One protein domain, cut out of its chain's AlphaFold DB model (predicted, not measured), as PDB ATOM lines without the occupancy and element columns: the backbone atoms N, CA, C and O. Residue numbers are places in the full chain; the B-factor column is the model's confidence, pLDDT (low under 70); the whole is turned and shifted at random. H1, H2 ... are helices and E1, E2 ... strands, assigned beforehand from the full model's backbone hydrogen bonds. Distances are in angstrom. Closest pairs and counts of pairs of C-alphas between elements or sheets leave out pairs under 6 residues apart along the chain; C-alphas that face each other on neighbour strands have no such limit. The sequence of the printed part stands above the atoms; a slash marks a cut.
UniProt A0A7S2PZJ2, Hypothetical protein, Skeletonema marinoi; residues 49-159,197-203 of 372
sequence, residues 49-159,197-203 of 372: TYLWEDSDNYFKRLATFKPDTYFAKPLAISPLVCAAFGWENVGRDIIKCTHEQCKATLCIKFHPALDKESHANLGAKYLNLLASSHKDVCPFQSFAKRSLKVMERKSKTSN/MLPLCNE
ATOM      1  N   THR A  49     -66.802   0.459-128.806       41.56
ATOM      2  CA  THR A  49     -67.469  -0.300-127.753       41.56
ATOM      3  C   THR A  49     -68.940  -0.331-128.116       41.56
ATOM      4  O   THR A  49     -69.610   0.710-128.153       41.56
ATOM      5  N   TYR A  50     -69.445  -1.501-128.479       47.69
ATOM      6  CA  TYR A  50     -70.844  -1.601-128.826       47.69
ATOM      7  C   TYR A  50     -71.668  -1.354-127.552       47.69
ATOM      8  O   TYR A  50     -71.344  -1.853-126.483       47.69
ATOM      9  N   LEU A  51     -72.741  -0.558-127.619       51.34
ATOM     10  CA  LEU A  51     -73.511  -0.131-126.428       51.34
ATOM     11  C   LEU A  51     -74.139  -1.285-125.605       51.34
ATOM     12  O   LEU A  51     -74.702  -1.057-124.527       51.34
ATOM     13  N   TRP A  52     -74.089  -2.512-126.127       54.81
ATOM     14  CA  TRP A  52     -74.486  -3.752-125.460       54.81
ATOM     15  C   TRP A  52     -73.319  -4.521-124.811       54.81
ATOM     16  O   TRP A  52     -73.588  -5.402-124.006       54.81
ATOM     17  N   GLU A  53     -72.063  -4.176-125.108       51.53
ATOM     18  CA  GLU A  53     -70.843  -4.749-124.503       51.53
ATOM     19  C   GLU A  53     -70.443  -4.055-123.201       51.53
ATOM     20  O   GLU A  53     -69.714  -4.618-122.383       51.53
ATOM     21  N   ASP A  54     -70.929  -2.832-122.988       64.88
ATOM     22  CA  ASP A  54     -70.726  -2.127-121.733       64.88
ATOM     23  C   ASP A  54     -71.630  -2.737-120.652       64.88
ATOM     24  O   ASP A  54     -72.811  -2.398-120.499       64.88
ATOM     25  N   SER A  55     -71.032  -3.683-119.929       67.56
ATOM     26  CA  SER A  55     -71.593  -4.379-118.775       67.56
ATOM     27  C   SER A  55     -72.207  -3.403-117.768       67.56
ATOM     28  O   SER A  55     -73.328  -3.615-117.307       67.56
ATOM     29  N   ASP A  56     -71.536  -2.287-117.483       73.81
ATOM     30  CA  ASP A  56     -72.007  -1.314-116.498       73.81
ATOM     31  C   ASP A  56     -73.248  -0.587-117.003       73.81
ATOM     32  O   ASP A  56     -74.227  -0.411-116.272       73.81
ATOM     33  N   ASN A  57     -73.258  -0.207-118.278       75.75
ATOM     34  CA  ASN A  57     -74.433   0.397-118.895       75.75
ATOM     35  C   ASN A  57     -75.599  -0.590-119.036       75.75
ATOM     36  O   ASN A  57     -76.757  -0.171-118.941       75.75
ATOM     37  N   TYR A  58     -75.341  -1.885-119.221       79.94
ATOM     38  CA  TYR A  58     -76.375  -2.918-119.157       79.94
ATOM     39  C   TYR A  58     -76.969  -3.033-117.748       79.94
ATOM     40  O   TYR A  58     -78.193  -2.961-117.600       79.94
ATOM     41  N   PHE A  59     -76.133  -3.132-116.711       80.38
ATOM     42  CA  PHE A  59     -76.600  -3.204-115.325       80.38
ATOM     43  C   PHE A  59     -77.363  -1.948-114.904       80.38
ATOM     44  O   PHE A  59     -78.405  -2.063-114.260       80.38
ATOM     45  N   LYS A  60     -76.929  -0.758-115.339       84.06
ATOM     46  CA  LYS A  60     -77.670   0.496-115.124       84.06
ATOM     47  C   LYS A  60     -79.072   0.441-115.725       84.06
ATOM     48  O   LYS A  60     -80.032   0.796-115.046       84.06
ATOM     49  N   ARG A  61     -79.217  -0.046-116.965       87.44
ATOM     50  CA  ARG A  61     -80.538  -0.232-117.592       87.44
ATOM     51  C   ARG A  61     -81.373  -1.247-116.832       87.44
ATOM     52  O   ARG A  61     -82.537  -0.983-116.552       87.44
ATOM     53  N   LEU A  62     -80.787  -2.381-116.457       85.00
ATOM     54  CA  LEU A  62     -81.488  -3.432-115.729       85.00
ATOM     55  C   LEU A  62     -81.989  -2.951-114.359       85.00
ATOM     56  O   LEU A  62     -83.121  -3.249-113.987       85.00
ATOM     57  N   ALA A  63     -81.199  -2.138-113.655       85.19
ATOM     58  CA  ALA A  63     -81.550  -1.575-112.351       85.19
ATOM     59  C   ALA A  63     -82.789  -0.659-112.384       85.19
ATOM     60  O   ALA A  63     -83.418  -0.428-111.351       85.19
ATOM     61  N   THR A  64     -83.177  -0.150-113.558       87.69
ATOM     62  CA  THR A  64     -84.409   0.644-113.702       87.69
ATOM     63  C   THR A  64     -85.680  -0.203-113.588       87.69
ATOM     64  O   THR A  64     -86.745   0.315-113.240       87.69
ATOM     65  N   PHE A  65     -85.597  -1.512-113.842       85.75
ATOM     66  CA  PHE A  65     -86.745  -2.410-113.776       85.75
ATOM     67  C   PHE A  65     -87.034  -2.801-112.329       85.75
ATOM     68  O   PHE A  65     -86.314  -3.591-111.725       85.75
ATOM     69  N   LYS A  66     -88.131  -2.272-111.780       84.31
ATOM     70  CA  LYS A  66     -88.619  -2.633-110.448       84.31
ATOM     71  C   LYS A  66     -89.823  -3.571-110.556       84.31
ATOM     72  O   LYS A  66     -90.621  -3.404-111.484       84.31
ATOM     73  N   PRO A  67     -90.011  -4.497-109.600       81.06
ATOM     74  CA  PRO A  67     -91.206  -5.338-109.545       81.06
ATOM     75  C   PRO A  67     -92.502  -4.521-109.592       81.06
ATOM     76  O   PRO A  67     -93.416  -4.885-110.319       81.06
ATOM     77  N   ASP A  68     -92.540  -3.364-108.927       80.69
ATOM     78  CA  ASP A  68     -93.725  -2.493-108.865       80.69
ATOM     79  C   ASP A  68     -94.082  -1.829-110.203       80.69
ATOM     80  O   ASP A  68     -95.228  -1.440-110.437       80.69
ATOM     81  N   THR A  69     -93.097  -1.650-111.089       79.88
ATOM     82  CA  THR A  69     -93.260  -0.928-112.358       79.88
ATOM     83  C   THR A  69     -93.255  -1.846-113.575       79.88
ATOM     84  O   THR A  69     -93.698  -1.419-114.639       79.88
ATOM     85  N   TYR A  70     -92.784  -3.089-113.440       81.81
ATOM     86  CA  TYR A  70     -92.688  -4.059-114.531       81.81
ATOM     87  C   TYR A  70     -92.977  -5.485-114.034       81.81
ATOM     88  O   TYR A  70     -92.110  -6.358-114.015       81.81
ATOM     89  N   PHE A  71     -94.222  -5.715-113.608       78.94
ATOM     90  CA  PHE A  71     -94.672  -6.982-113.026       78.94
ATOM     91  C   PHE A  71     -95.267  -7.953-114.059       78.94
ATOM     92  O   PHE A  71     -95.817  -7.529-115.082       78.94
ATOM     93  N   ALA A  72     -95.206  -9.254-113.741       76.38
ATOM     94  CA  ALA A  72     -95.892 -10.355-114.432       76.38
ATOM     95  C   ALA A  72     -95.700 -10.386-115.959       76.38
ATOM     96  O   ALA A  72     -96.631 -10.652-116.717       76.38
ATOM     97  N   LYS A  73     -94.483 -10.096-116.427       80.56
ATOM     98  CA  LYS A  73     -94.155 -10.130-117.856       80.56
ATOM     99  C   LYS A  73     -93.644 -11.516-118.264       80.56
ATOM    100  O   LYS A  73     -92.877 -12.118-117.513       80.56
ATOM    101  N   PRO A  74     -94.048 -12.042-119.437       76.12
ATOM    102  CA  PRO A  74     -93.553 -13.322-119.925       76.12
ATOM    103  C   PRO A  74     -92.041 -13.270-120.173       76.12
ATOM    104  O   PRO A  74     -91.495 -12.219-120.507       76.12
ATOM    105  N   LEU A  75     -91.372 -14.422-120.056       71.69
ATOM    106  CA  LEU A  75     -89.908 -14.541-120.136       71.69
ATOM    107  C   LEU A  75     -89.319 -13.893-121.402       71.69
ATOM    108  O   LEU A  75     -88.283 -13.233-121.347       71.69
ATOM    109  N   ALA A  76     -90.042 -14.024-122.519       70.81
ATOM    110  CA  ALA A  76     -89.711 -13.440-123.815       70.81
ATOM    111  C   ALA A  76     -89.502 -11.915-123.786       70.81
ATOM    112  O   ALA A  76     -88.759 -11.400-124.608       70.81
ATOM    113  N   ILE A  77     -90.128 -11.200-122.850       81.50
ATOM    114  CA  ILE A  77     -90.011  -9.745-122.664       81.50
ATOM    115  C   ILE A  77     -89.626  -9.412-121.219       81.50
ATOM    116  O   ILE A  77     -90.089  -8.431-120.633       81.50
ATOM    117  N   SER A  78     -88.793 -10.259-120.619       83.81
ATOM    118  CA  SER A  78     -88.259 -10.032-119.279       83.81
ATOM    119  C   SER A  78     -87.412  -8.747-119.210       83.81
ATOM    120  O   SER A  78     -86.918  -8.269-120.239       83.81
ATOM    121  N   PRO A  79     -87.202  -8.183-118.003       83.31
ATOM    122  CA  PRO A  79     -86.288  -7.056-117.789       83.31
ATOM    123  C   PRO A  79     -84.908  -7.245-118.426       83.31
ATOM    124  O   PRO A  79     -84.358  -6.307-118.993       83.31
ATOM    125  N   LEU A  80     -84.391  -8.478-118.397       83.00
ATOM    126  CA  LEU A  80     -83.109  -8.857-118.996       83.00
ATOM    127  C   LEU A  80     -83.110  -8.629-120.513       83.00
ATOM    128  O   LEU A  80     -82.213  -7.982-121.050       83.00
ATOM    129  N   VAL A  81     -84.159  -9.094-121.201       80.62
ATOM    130  CA  VAL A  81     -84.333  -8.888-122.651       80.62
ATOM    131  C   VAL A  81     -84.420  -7.405-122.974       80.62
ATOM    132  O   VAL A  81     -83.767  -6.924-123.899       80.62
ATOM    133  N   CYS A  82     -85.224  -6.673-122.204       85.88
ATOM    134  CA  CYS A  82     -85.448  -5.254-122.432       85.88
ATOM    135  C   CYS A  82     -84.139  -4.467-122.262       85.88
ATOM    136  O   CYS A  82     -83.752  -3.728-123.167       85.88
ATOM    137  N   ALA A  83     -83.400  -4.698-121.175       86.62
ATOM    138  CA  ALA A  83     -82.103  -4.071-120.937       86.62
ATOM    139  C   ALA A  83     -81.069  -4.426-122.023       86.62
ATOM    140  O   ALA A  83     -80.311  -3.552-122.461       86.62
ATOM    141  N   ALA A  84     -81.061  -5.668-122.514       78.69
ATOM    142  CA  ALA A  84     -80.166  -6.104-123.589       78.69
ATOM    143  C   ALA A  84     -80.491  -5.408-124.920       78.69
ATOM    144  O   ALA A  84     -79.593  -4.998-125.651       78.69
ATOM    145  N   PHE A  85     -81.774  -5.198-125.215       83.50
ATOM    146  CA  PHE A  85     -82.226  -4.452-126.394       83.50
ATOM    147  C   PHE A  85     -82.136  -2.924-126.202       83.50
ATOM    148  O   PHE A  85     -82.626  -2.166-127.031       83.50
ATOM    149  N   GLY A  86     -81.491  -2.445-125.134       87.12
ATOM    150  CA  GLY A  86     -81.249  -1.016-124.918       87.12
ATOM    151  C   GLY A  86     -82.447  -0.251-124.361       87.12
ATOM    152  O   GLY A  86     -82.515   0.971-124.515       87.12
ATOM    153  N   TRP A  87     -83.393  -0.952-123.736       90.81
ATOM    154  CA  TRP A  87     -84.548  -0.362-123.072       90.81
ATOM    155  C   TRP A  87     -84.295  -0.187-121.576       90.81
ATOM    156  O   TRP A  87     -83.764  -1.074-120.912       90.81
ATOM    157  N   GLU A  88     -84.729   0.945-121.043       92.12
ATOM    158  CA  GLU A  88     -84.831   1.228-119.614       92.12
ATOM    159  C   GLU A  88     -86.297   1.437-119.235       92.12
ATOM    160  O   GLU A  88     -87.124   1.830-120.061       92.12
ATOM    161  N   ASN A  89     -86.631   1.179-117.983       91.88
ATOM    162  CA  ASN A  89     -87.958   1.397-117.446       91.88
ATOM    163  C   ASN A  89     -88.088   2.825-116.902       91.88
ATOM    164  O   ASN A  89     -87.354   3.231-116.004       91.88
ATOM    165  N   VAL A  90     -89.048   3.580-117.439       90.50
ATOM    166  CA  VAL A  90     -89.299   4.984-117.066       90.50
ATOM    167  C   VAL A  90     -90.608   5.131-116.280       90.50
ATOM    168  O   VAL A  90     -90.845   6.157-115.645       90.50
ATOM    169  N   GLY A  91     -91.474   4.114-116.279       86.94
ATOM    170  CA  GLY A  91     -92.762   4.160-115.590       86.94
ATOM    171  C   GLY A  91     -93.514   2.834-115.632       86.94
ATOM    172  O   GLY A  91     -93.045   1.852-116.193       86.94
ATOM    173  N   ARG A  92     -94.721   2.786-115.052       86.56
ATOM    174  CA  ARG A  92     -95.531   1.554-115.026       86.56
ATOM    175  C   ARG A  92     -95.788   1.033-116.435       86.56
ATOM    176  O   ARG A  92     -96.508   1.675-117.199       86.56
ATOM    177  N   ASP A  93     -95.214  -0.127-116.739       85.12
ATOM    178  CA  ASP A  93     -95.285  -0.784-118.041       85.12
ATOM    179  C   ASP A  93     -94.763   0.072-119.208       85.12
ATOM    180  O   ASP A  93     -95.119  -0.181-120.359       85.12
ATOM    181  N   ILE A  94     -93.948   1.099-118.938       89.12
ATOM    182  CA  ILE A  94     -93.415   2.016-119.950       89.12
ATOM    183  C   ILE A  94     -91.901   1.892-119.982       89.12
ATOM    184  O   ILE A  94     -91.207   2.202-119.013       89.12
ATOM    185  N   ILE A  95     -91.398   1.507-121.146       92.75
ATOM    186  CA  ILE A  95     -89.971   1.396-121.408       92.75
ATOM    187  C   ILE A  95     -89.548   2.399-122.475       92.75
ATOM    188  O   ILE A  95     -90.314   2.728-123.385       92.75
ATOM    189  N   LYS A  96     -88.314   2.879-122.374       93.31
ATOM    190  CA  LYS A  96     -87.732   3.855-123.288       93.31
ATOM    191  C   LYS A  96     -86.352   3.402-123.737       93.31
ATOM    192  O   LYS A  96     -85.610   2.810-122.967       93.31
ATOM    193  N   CYS A  97     -85.996   3.673-124.985       91.31
ATOM    194  CA  CYS A  97     -84.647   3.416-125.467       91.31
ATOM    195  C   CYS A  97     -83.674   4.464-124.910       91.31
ATOM    196  O   CYS A  97     -83.926   5.667-125.035       91.31
ATOM    197  N   THR A  98     -82.548   4.006-124.364       86.69
ATOM    198  CA  THR A  98     -81.513   4.866-123.763       86.69
ATOM    199  C   THR A  98     -80.721   5.678-124.781       86.69
ATOM    200  O   THR A  98     -80.129   6.698-124.442       86.69
ATOM    201  N   HIS A  99     -80.717   5.262-126.050       84.12
ATOM    202  CA  HIS A  99     -79.963   5.948-127.092       84.12
ATOM    203  C   HIS A  99     -80.571   7.320-127.409       84.12
ATOM    204  O   HIS A  99     -81.743   7.413-127.798       84.12
ATOM    205  N   GLU A 100     -79.767   8.382-127.323       81.19
ATOM    206  CA  GLU A 100     -80.241   9.771-127.373       81.19
ATOM    207  C   GLU A 100     -80.979  10.135-128.663       81.19
ATOM    208  O   GLU A 100     -81.975  10.861-128.637       81.19
ATOM    209  N   GLN A 101     -80.526   9.596-129.794       78.94
ATOM    210  CA  GLN A 101     -81.150   9.835-131.096       78.94
ATOM    211  C   GLN A 101     -82.403   8.968-131.306       78.94
ATOM    212  O   GLN A 101     -83.284   9.318-132.094       78.94
ATOM    213  N   CYS A 102     -82.525   7.855-130.569       86.31
ATOM    214  CA  CYS A 102     -83.669   6.957-130.665       86.31
ATOM    215  C   CYS A 102     -84.815   7.445-129.779       86.31
ATOM    216  O   CYS A 102     -85.865   7.802-130.312       86.31
ATOM    217  N   LYS A 103     -84.623   7.461-128.450       85.25
ATOM    218  CA  LYS A 103     -85.635   7.814-127.426       85.25
ATOM    219  C   LYS A 103     -87.032   7.216-127.687       85.25
ATOM    220  O   LYS A 103     -88.044   7.792-127.292       85.25
ATOM    221  N   ALA A 104     -87.088   6.072-128.369       90.31
ATOM    222  CA  ALA A 104     -88.332   5.371-128.657       90.31
ATOM    223  C   ALA A 104     -88.972   4.948-127.336       90.31
ATOM    224  O   ALA A 104     -88.252   4.655-126.386       90.31
ATOM    225  N   THR A 105     -90.299   4.952-127.263       90.56
ATOM    226  CA  THR A 105     -91.039   4.609-126.043       90.56
ATOM    227  C   THR A 105     -92.072   3.546-126.380       90.56
ATOM    228  O   THR A 105     -92.786   3.681-127.373       90.56
ATOM    229  N   LEU A 106     -92.150   2.498-125.564       90.81
ATOM    230  CA  LEU A 106     -93.096   1.399-125.724       90.81
ATOM    231  C   LEU A 106     -93.868   1.195-124.419       90.81
ATOM    232  O   LEU A 106     -93.298   1.284-123.333       90.81
ATOM    233  N   CYS A 107     -95.164   0.904-124.530       88.88
ATOM    234  CA  CYS A 107     -96.003   0.541-123.395       88.88
ATOM    235  C   CYS A 107     -96.435  -0.927-123.508       88.88
ATOM    236  O   CYS A 107     -97.062  -1.315-124.496       88.88
ATOM    237  N   ILE A 108     -96.091  -1.738-122.506       85.12
ATOM    238  CA  ILE A 108     -96.297  -3.189-122.491       85.12
ATOM    239  C   ILE A 108     -97.335  -3.543-121.426       85.12
ATOM    240  O   ILE A 108     -96.997  -3.793-120.272       85.12
ATOM    241  N   LYS A 109     -98.608  -3.603-121.810       83.50
ATOM    242  CA  LYS A 109     -99.706  -3.911-120.888       83.50
ATOM    243  C   LYS A 109    -100.335  -5.251-121.229       83.50
ATOM    244  O   LYS A 109    -100.631  -5.528-122.386       83.50
ATOM    245  N   PHE A 110    -100.583  -6.049-120.197       81.38
ATOM    246  CA  PHE A 110    -101.354  -7.283-120.295       81.38
ATOM    247  C   PHE A 110    -102.667  -7.083-119.553       81.38
ATOM    248  O   PHE A 110    -102.674  -6.632-118.408       81.38
ATOM    249  N   HIS A 111    -103.782  -7.382-120.213       75.38
ATOM    250  CA  HIS A 111    -105.077  -7.358-119.550       75.38
ATOM    251  C   HIS A 111    -105.190  -8.596-118.641       75.38
ATOM    252  O   HIS A 111    -104.906  -9.697-119.109       75.38
ATOM    253  N   PRO A 112    -105.616  -8.471-117.372       71.69
ATOM    254  CA  PRO A 112    -105.646  -9.600-116.434       71.69
ATOM    255  C   PRO A 112    -106.639 -10.706-116.828       71.69
ATOM    256  O   PRO A 112    -106.488 -11.840-116.393       71.69
ATOM    257  N   ALA A 113    -107.631 -10.393-117.667       76.94
ATOM    258  CA  ALA A 113    -108.604 -11.361-118.184       76.94
ATOM    259  C   ALA A 113    -108.195 -12.025-119.518       76.94
ATOM    260  O   ALA A 113    -109.050 -12.608-120.179       76.94
ATOM    261  N   LEU A 114    -106.939 -11.884-119.963       78.94
ATOM    262  CA  LEU A 114    -106.482 -12.534-121.196       78.94
ATOM    263  C   LEU A 114    -106.321 -14.047-120.987       78.94
ATOM    264  O   LEU A 114    -105.762 -14.499-119.987       78.94
ATOM    265  N   ASP A 115    -106.762 -14.824-121.968       83.19
ATOM    266  CA  ASP A 115    -106.498 -16.254-122.060       83.19
ATOM    267  C   ASP A 115    -105.002 -16.535-122.289       83.19
ATOM    268  O   ASP A 115    -104.245 -15.693-122.782       83.19
ATOM    269  N   LYS A 116    -104.558 -17.744-121.920       78.44
ATOM    270  CA  LYS A 116    -103.139 -18.136-121.987       78.44
ATOM    271  C   LYS A 116    -102.567 -18.038-123.406       78.44
ATOM    272  O   LYS A 116    -101.412 -17.641-123.567       78.44
ATOM    273  N   GLU A 117    -103.360 -18.370-124.421       77.81
ATOM    274  CA  GLU A 117    -102.941 -18.334-125.823       77.81
ATOM    275  C   GLU A 117    -102.795 -16.892-126.319       77.81
ATOM    276  O   GLU A 117    -101.732 -16.511-126.824       77.81
ATOM    277  N   SER A 118    -103.794 -16.036-126.083       79.75
ATOM    278  CA  SER A 118    -103.676 -14.606-126.388       79.75
ATOM    279  C   SER A 118    -102.547 -13.937-125.613       79.75
ATOM    280  O   SER A 118    -101.900 -13.036-126.147       79.75
ATOM    281  N   HIS A 119    -102.258 -14.377-124.386       78.25
ATOM    282  CA  HIS A 119    -101.144 -13.858-123.594       78.25
ATOM    283  C   HIS A 119     -99.792 -14.183-124.244       78.25
ATOM    284  O   HIS A 119     -98.930 -13.306-124.357       78.25
ATOM    285  N   ALA A 120     -99.606 -15.412-124.735       76.69
ATOM    286  CA  ALA A 120     -98.406 -15.810-125.473       76.69
ATOM    287  C   ALA A 120     -98.280 -15.060-126.811       76.69
ATOM    288  O   ALA A 120     -97.218 -14.510-127.119       76.69
ATOM    289  N   ASN A 121     -99.377 -14.954-127.565       81.31
ATOM    290  CA  ASN A 121     -99.428 -14.224-128.834       81.31
ATOM    291  C   ASN A 121     -99.116 -12.733-128.653       81.31
ATOM    292  O   ASN A 121     -98.381 -12.138-129.445       81.31
ATOM    293  N   LEU A 122     -99.639 -12.117-127.592       82.56
ATOM    294  CA  LEU A 122     -99.359 -10.727-127.253       82.56
ATOM    295  C   LEU A 122     -97.899 -10.540-126.816       82.56
ATOM    296  O   LEU A 122     -97.257  -9.579-127.236       82.56
ATOM    297  N   GLY A 123     -97.339 -11.491-126.062       83.38
ATOM    298  CA  GLY A 123     -95.912 -11.526-125.736       83.38
ATOM    299  C   GLY A 123     -95.019 -11.565-126.981       83.38
ATOM    300  O   GLY A 123     -94.078 -10.781-127.083       83.38
ATOM    301  N   ALA A 124     -95.350 -12.404-127.966       81.00
ATOM    302  CA  ALA A 124     -94.622 -12.474-129.235       81.00
ATOM    303  C   ALA A 124     -94.729 -11.172-130.050       81.00
ATOM    304  O   ALA A 124     -93.742 -10.721-130.638       81.00
ATOM    305  N   LYS A 125     -95.901 -10.523-130.055       86.19
ATOM    306  CA  LYS A 125     -96.085  -9.201-130.682       86.19
ATOM    307  C   LYS A 125     -95.234  -8.132-130.001       86.19
ATOM    308  O   LYS A 125     -94.561  -7.370-130.691       86.19
ATOM    309  N   TYR A 126     -95.221  -8.095-128.669       86.81
ATOM    310  CA  TYR A 126     -94.387  -7.153-127.925       86.81
ATOM    311  C   TYR A 126     -92.900  -7.395-128.149       86.81
ATOM    312  O   TYR A 126     -92.160  -6.437-128.333       86.81
ATOM    313  N   LEU A 127     -92.463  -8.649-128.229       84.50
ATOM    314  CA  LEU A 127     -91.078  -8.976-128.549       84.50
ATOM    315  C   LEU A 127     -90.661  -8.458-129.937       84.50
ATOM    316  O   LEU A 127     -89.586  -7.883-130.093       84.50
ATOM    317  N   ASN A 128     -91.534  -8.607-130.935       84.50
ATOM    318  CA  ASN A 128     -91.320  -8.024-132.259       84.50
ATOM    319  C   ASN A 128     -91.232  -6.493-132.196       84.50
ATOM    320  O   ASN A 128     -90.314  -5.902-132.766       84.50
ATOM    321  N   LEU A 129     -92.145  -5.861-131.451       87.00
ATOM    322  CA  LEU A 129     -92.153  -4.416-131.231       87.00
ATOM    323  C   LEU A 129     -90.875  -3.930-130.546       87.00
ATOM    324  O   LEU A 129     -90.354  -2.895-130.947       87.00
ATOM    325  N   LEU A 130     -90.323  -4.663-129.578       86.75
ATOM    326  CA  LEU A 130     -89.043  -4.310-128.957       86.75
ATOM    327  C   LEU A 130     -87.918  -4.225-129.995       86.75
ATOM    328  O   LEU A 130     -87.101  -3.317-129.929       86.75
ATOM    329  N   ALA A 131     -87.890  -5.128-130.977       84.50
ATOM    330  CA  ALA A 131     -86.863  -5.121-132.015       84.50
ATOM    331  C   ALA A 131     -87.115  -4.085-133.125       84.50
ATOM    332  O   ALA A 131     -86.163  -3.543-133.696       84.50
ATOM    333  N   SER A 132     -88.378  -3.811-133.459       85.69
ATOM    334  CA  SER A 132     -88.741  -2.940-134.584       85.69
ATOM    335  C   SER A 132     -88.978  -1.479-134.207       85.69
ATOM    336  O   SER A 132     -88.867  -0.621-135.074       85.69
ATOM    337  N   SER A 133     -89.318  -1.178-132.950       87.94
ATOM    338  CA  SER A 133     -89.708   0.176-132.512       87.94
ATOM    339  C   SER A 133     -88.536   1.143-132.327       87.94
ATOM    340  O   SER A 133     -88.744   2.337-132.109       87.94
ATOM    341  N   HIS A 134     -87.301   0.662-132.452       87.62
ATOM    342  CA  HIS A 134     -86.139   1.535-132.526       87.62
ATOM    343  C   HIS A 134     -86.100   2.301-133.856       87.62
ATOM    344  O   HIS A 134     -86.394   1.745-134.916       87.62
ATOM    345  N   LYS A 135     -85.643   3.557-133.812       84.62
ATOM    346  CA  LYS A 135     -85.333   4.344-135.016       84.62
ATOM    347  C   LYS A 135     -84.152   3.731-135.776       84.62
ATOM    348  O   LYS A 135     -83.290   3.110-135.162       84.62
ATOM    349  N   ASP A 136     -84.067   3.984-137.080       77.38
ATOM    350  CA  ASP A 136     -83.060   3.368-137.967       77.38
ATOM    351  C   ASP A 136     -81.607   3.736-137.636       77.38
ATOM    352  O   ASP A 136     -80.683   3.007-137.979       77.38
ATOM    353  N   VAL A 137     -81.402   4.834-136.908       78.62
ATOM    354  CA  VAL A 137     -80.078   5.277-136.437       78.62
ATOM    355  C   VAL A 137     -79.671   4.576-135.129       78.62
ATOM    356  O   VAL A 137     -78.570   4.764-134.623       78.62
ATOM    357  N   CYS A 138     -80.554   3.776-134.525       79.94
ATOM    358  CA  CYS A 138     -80.292   3.164-133.230       79.94
ATOM    359  C   CYS A 138     -79.424   1.898-133.362       79.94
ATOM    360  O   CYS A 138     -79.843   0.936-134.013       79.94
ATOM    361  N   PRO A 139     -78.278   1.821-132.664       77.25
ATOM    362  CA  PRO A 139     -77.395   0.655-132.719       77.25
ATOM    363  C   PRO A 139     -78.073  -0.620-132.190       77.25
ATOM    364  O   PRO A 139     -77.892  -1.701-132.760       77.25
ATOM    365  N   PHE A 140     -78.947  -0.490-131.183       79.75
ATOM    366  CA  PHE A 140     -79.709  -1.603-130.607       79.75
ATOM    367  C   PHE A 140     -80.710  -2.241-131.580       79.75
ATOM    368  O   PHE A 140     -81.027  -3.419-131.431       79.75
ATOM    369  N   GLN A 141     -81.169  -1.518-132.610       81.00
ATOM    370  CA  GLN A 141     -82.125  -2.048-133.590       81.00
ATOM    371  C   GLN A 141     -81.548  -3.270-134.319       81.00
ATOM    372  O   GLN A 141     -82.225  -4.282-134.516       81.00
ATOM    373  N   SER A 142     -80.276  -3.185-134.719       73.75
ATOM    374  CA  SER A 142     -79.597  -4.250-135.459       73.75
ATOM    375  C   SER A 142     -79.383  -5.503-134.601       73.75
ATOM    376  O   SER A 142     -79.638  -6.620-135.064       73.75
ATOM    377  N   PHE A 143     -78.994  -5.311-133.337       73.00
ATOM    378  CA  PHE A 143     -78.835  -6.369-132.344       73.00
ATOM    379  C   PHE A 143     -80.175  -7.045-132.036       73.00
ATOM    380  O   PHE A 143     -80.308  -8.258-132.203       73.00
ATOM    381  N   ALA A 144     -81.206  -6.268-131.700       75.56
ATOM    382  CA  ALA A 144     -82.523  -6.792-131.347       75.56
ATOM    383  C   ALA A 144     -83.155  -7.600-132.495       75.56
ATOM    384  O   ALA A 144     -83.632  -8.718-132.284       75.56
ATOM    385  N   LYS A 145     -83.078  -7.103-133.740       73.69
ATOM    386  CA  LYS A 145     -83.548  -7.832-134.937       73.69
ATOM    387  C   LYS A 145     -82.778  -9.137-135.171       73.69
ATOM    388  O   LYS A 145     -83.367 -10.124-135.617       73.69
ATOM    389  N   ARG A 146     -81.469  -9.164-134.901       69.75
ATOM    390  CA  ARG A 146     -80.639 -10.377-135.021       69.75
ATOM    391  C   ARG A 146     -81.047 -11.414-133.978       69.75
ATOM    392  O   ARG A 146     -81.330 -12.555-134.346       69.75
ATOM    393  N   SER A 147     -81.145 -11.001-132.719       67.75
ATOM    394  CA  SER A 147     -81.552 -11.849-131.597       67.75
ATOM    395  C   SER A 147     -82.948 -12.435-131.811       67.75
ATOM    396  O   SER A 147     -83.150 -13.631-131.607       67.75
ATOM    397  N   LEU A 148     -83.888 -11.647-132.339       69.56
ATOM    398  CA  LEU A 148     -85.229 -12.112-132.704       69.56
ATOM    399  C   LEU A 148     -85.204 -13.245-133.742       69.56
ATOM    400  O   LEU A 148     -85.801 -14.297-133.520       69.56
ATOM    401  N   LYS A 149     -84.455 -13.082-134.840       66.12
ATOM    402  CA  LYS A 149     -84.335 -14.117-135.886       66.12
ATOM    403  C   LYS A 149     -83.756 -15.427-135.353       66.12
ATOM    404  O   LYS A 149     -84.117 -16.502-135.835       66.12
ATOM    405  N   VAL A 150     -82.847 -15.356-134.380       62.81
ATOM    406  CA  VAL A 150     -82.290 -16.544-133.715       62.81
ATOM    407  C   VAL A 150     -83.360 -17.243-132.872       62.81
ATOM    408  O   VAL A 150     -83.464 -18.470-132.920       62.81
ATOM    409  N   MET A 151     -84.187 -16.484-132.148       61.72
ATOM    410  CA  MET A 151     -85.282 -17.027-131.335       61.72
ATOM    411  C   MET A 151     -86.377 -17.689-132.190       61.72
ATOM    412  O   MET A 151     -86.775 -18.821-131.909       61.72
ATOM    413  N   GLU A 152     -86.810 -17.050-133.280       60.94
ATOM    414  CA  GLU A 152     -87.867 -17.571-134.167       60.94
ATOM    415  C   GLU A 152     -87.483 -18.874-134.875       60.94
ATOM    416  O   GLU A 152     -88.314 -19.770-135.041       60.94
ATOM    417  N   ARG A 153     -86.218 -19.006-135.295       52.31
ATOM    418  CA  ARG A 153     -85.726 -20.233-135.940       52.31
ATOM    419  C   ARG A 153     -85.762 -21.422-134.985       52.31
ATOM    420  O   ARG A 153     -86.115 -22.511-135.417       52.31
ATOM    421  N   LYS A 154     -85.462 -21.206-133.699       49.44
ATOM    422  CA  LYS A 154     -85.465 -22.264-132.679       49.44
ATOM    423  C   LYS A 154     -86.871 -22.668-132.241       49.44
ATOM    424  O   LYS A 154     -87.110 -23.860-132.119       49.44
ATOM    425  N   SER A 155     -87.821 -21.735-132.114       51.47
ATOM    426  CA  SER A 155     -89.231 -22.078-131.836       51.47
ATOM    427  C   SER A 155     -89.821 -23.025-132.896       51.47
ATOM    428  O   SER A 155     -90.528 -23.972-132.560       51.47
ATOM    429  N   LYS A 156     -89.448 -22.838-134.170       43.84
ATOM    430  CA  LYS A 156     -89.838 -23.739-135.267       43.84
ATOM    431  C   LYS A 156     -89.159 -25.112-135.198       43.84
ATOM    432  O   LYS A 156     -89.729 -26.083-135.678       43.84
ATOM    433  N   THR A 157     -87.964 -25.202-134.613       36.81
ATOM    434  CA  THR A 157     -87.232 -26.466-134.426       36.81
ATOM    435  C   THR A 157     -87.706 -27.226-133.183       36.81
ATOM    436  O   THR A 157     -87.829 -28.442-133.240       36.81
ATOM    437  N   SER A 158     -88.040 -26.534-132.090       35.69
ATOM    438  CA  SER A 158     -88.542 -27.146-130.850       35.69
ATOM    439  C   SER A 158     -89.934 -27.764-131.007       35.69
ATOM    440  O   SER A 158     -90.187 -28.826-130.449       35.69
ATOM    441  N   ASN A 159     -90.810 -27.182-131.834       33.16
ATOM    442  CA  ASN A 159     -92.119 -27.777-132.139       33.16
ATOM    443  C   ASN A 159     -92.040 -29.066-132.980       33.16
ATOM    444  O   ASN A 159     -93.044 -29.754-133.113       33.16
ATOM    445  N   MET A 197     -79.586 -14.078-122.463       40.59
ATOM    446  CA  MET A 197     -78.955 -14.429-121.179       40.59
ATOM    447  C   MET A 197     -77.507 -14.902-121.357       40.59
ATOM    448  O   MET A 197     -76.763 -15.007-120.388       40.59
ATOM    449  N   LEU A 198     -77.104 -15.167-122.598       41.91
ATOM    450  CA  LEU A 198     -75.766 -15.610-122.954       41.91
ATOM    451  C   LEU A 198     -74.655 -14.525-122.967       41.91
ATOM    452  O   LEU A 198     -73.508 -14.903-122.741       41.91
ATOM    453  N   PRO A 199     -74.911 -13.209-123.160       42.81
ATOM    454  CA  PRO A 199     -73.861 -12.175-123.142       42.81
ATOM    455  C   PRO A 199     -73.182 -11.984-121.773       42.81
ATOM    456  O   PRO A 199     -72.207 -11.250-121.655       42.81
ATOM    457  N   LEU A 200     -73.702 -12.627-120.722       42.16
ATOM    458  CA  LEU A 200     -73.202 -12.503-119.354       42.16
ATOM    459  C   LEU A 200     -72.140 -13.554-118.993       42.16
ATOM    460  O   LEU A 200     -71.545 -13.446-117.922       42.16
ATOM    461  N   CYS A 201     -71.870 -14.554-119.845       39.41
ATOM    462  CA  CYS A 201     -70.810 -15.529-119.581       39.41
ATOM    463  C   CYS A 201     -69.498 -15.163-120.301       39.41
ATOM    464  O   CYS A 201     -69.471 -14.847-121.491       39.41
ATOM    465  N   ASN A 202     -68.374 -15.243-119.579       39.09
ATOM    466  CA  ASN A 202     -67.037 -14.983-120.130       39.09
ATOM    467  C   ASN A 202     -66.678 -15.936-121.288       39.09
ATOM    468  O   ASN A 202     -65.886 -15.583-122.159       39.09
ATOM    469  N   GLU A 203     -67.298 -17.117-121.341       35.22
ATOM    470  CA  GLU A 203     -67.145 -18.071-122.441       35.22
ATOM    471  C   GLU A 203     -67.751 -17.570-123.755       35.22
ATOM    472  O   GLU A 203     -67.244 -17.946-124.808       35.22
TER     473      GLU A 203
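AT A GLANCE: This is residues 49 to 159 and 197 to 203 of the 372 residues of the protein "Hypothetical protein" of Skeletonema marinoi (UniProt A0A7S2PZJ2). Two long helices, H3 and H4, make a V that meets at the last residues of H3 and the first half of H4, and the short helix H2 sits in the middle between this V, the helix H1 and a small sheet of three short strands. The far part of H4, residues 153 to 158, sticks out free with residue 159. The printed part has 118 residues, mostly helix by its named elements, which come in the order H1, H2, E1, E2, E3, H3, H4. The sheet, in the order E1, E2, E3, is antiparallel. The whole is compact, with a radius of gyration of the C-alphas of 14.1 A and spans of 42 by 35 by 29 A.

IN THESE COORDINATES: Start at Thr 49 and go on to C-alpha 55 at (-71.593, -4.379, -118.775), where H1 begins, residues 55 to 63. After residues 64 to 78, with no named element, find H2 at residues 79 to 84. Next come the strands E1, residues 87 to 91, 12.0 A long, E2, residues 94 to 97, and E3, residues 105 to 107. Find C-alpha 116 at (-103.139, -18.136, -121.987); from there H3 runs 24.4 A to residue 132. H4, residues 139 to 158, runs 30.0 A and ends at C-alpha 158, (-88.542, -27.146, -130.850).

HOW THE PARTS SIT: Look first at the meander E1, E2, E3, each strand the antiparallel neighbour of the one before. In the hairpin E1 and E2, N 88 and O 96 are within hydrogen-bond range at 2.8 A; in the hairpin E2 and E3, N 95 and O 106 are at 2.9 A. H2 is on the sheet, over none of its strands. H1 only grazes the sheet with residues 58 to 63. H1 and H2, a helical hairpin, touch, closest at the C-alphas of Leu 62 and Ala 83, 5.3 A, with a shallow tilt of 32 degrees, opposite ways. H2 and H3 are close but not clearly touching, with the C-alphas of Cys 82 and Leu 130 closest at 7.5 A. H3 only grazes the sheet with residues 126 to 130. H3 and H4, a helical hairpin, touch with residues 127 to 132 and 141 to 148 alone; the C-alphas of Ala 131 and Ala 144 are closest, at 4.7 A. Their tilt, 35.2 degrees, is only just steep, and they run opposite ways. H4 is not on the sheet, and H1 is apart from H3 and H4. Every O i to N i+4 pair is within hydrogen-bond range in H1, H2 and H3; in H4, 15 of 16 are.

THE WHOLE: The C-alphas of Thr 49 and Ala 113 are the two farthest apart, at 43.7 A. Residues 160 to 196 are cut out, and C-alphas 159 and 197 are 21.7 A apart across the cut. The link from H1 to H2 is long, 15 residues. The mean pLDDT of the printed part of this model is 75.2, with residues 49 to 55, 146 to 159 and 197 to 203 under 70.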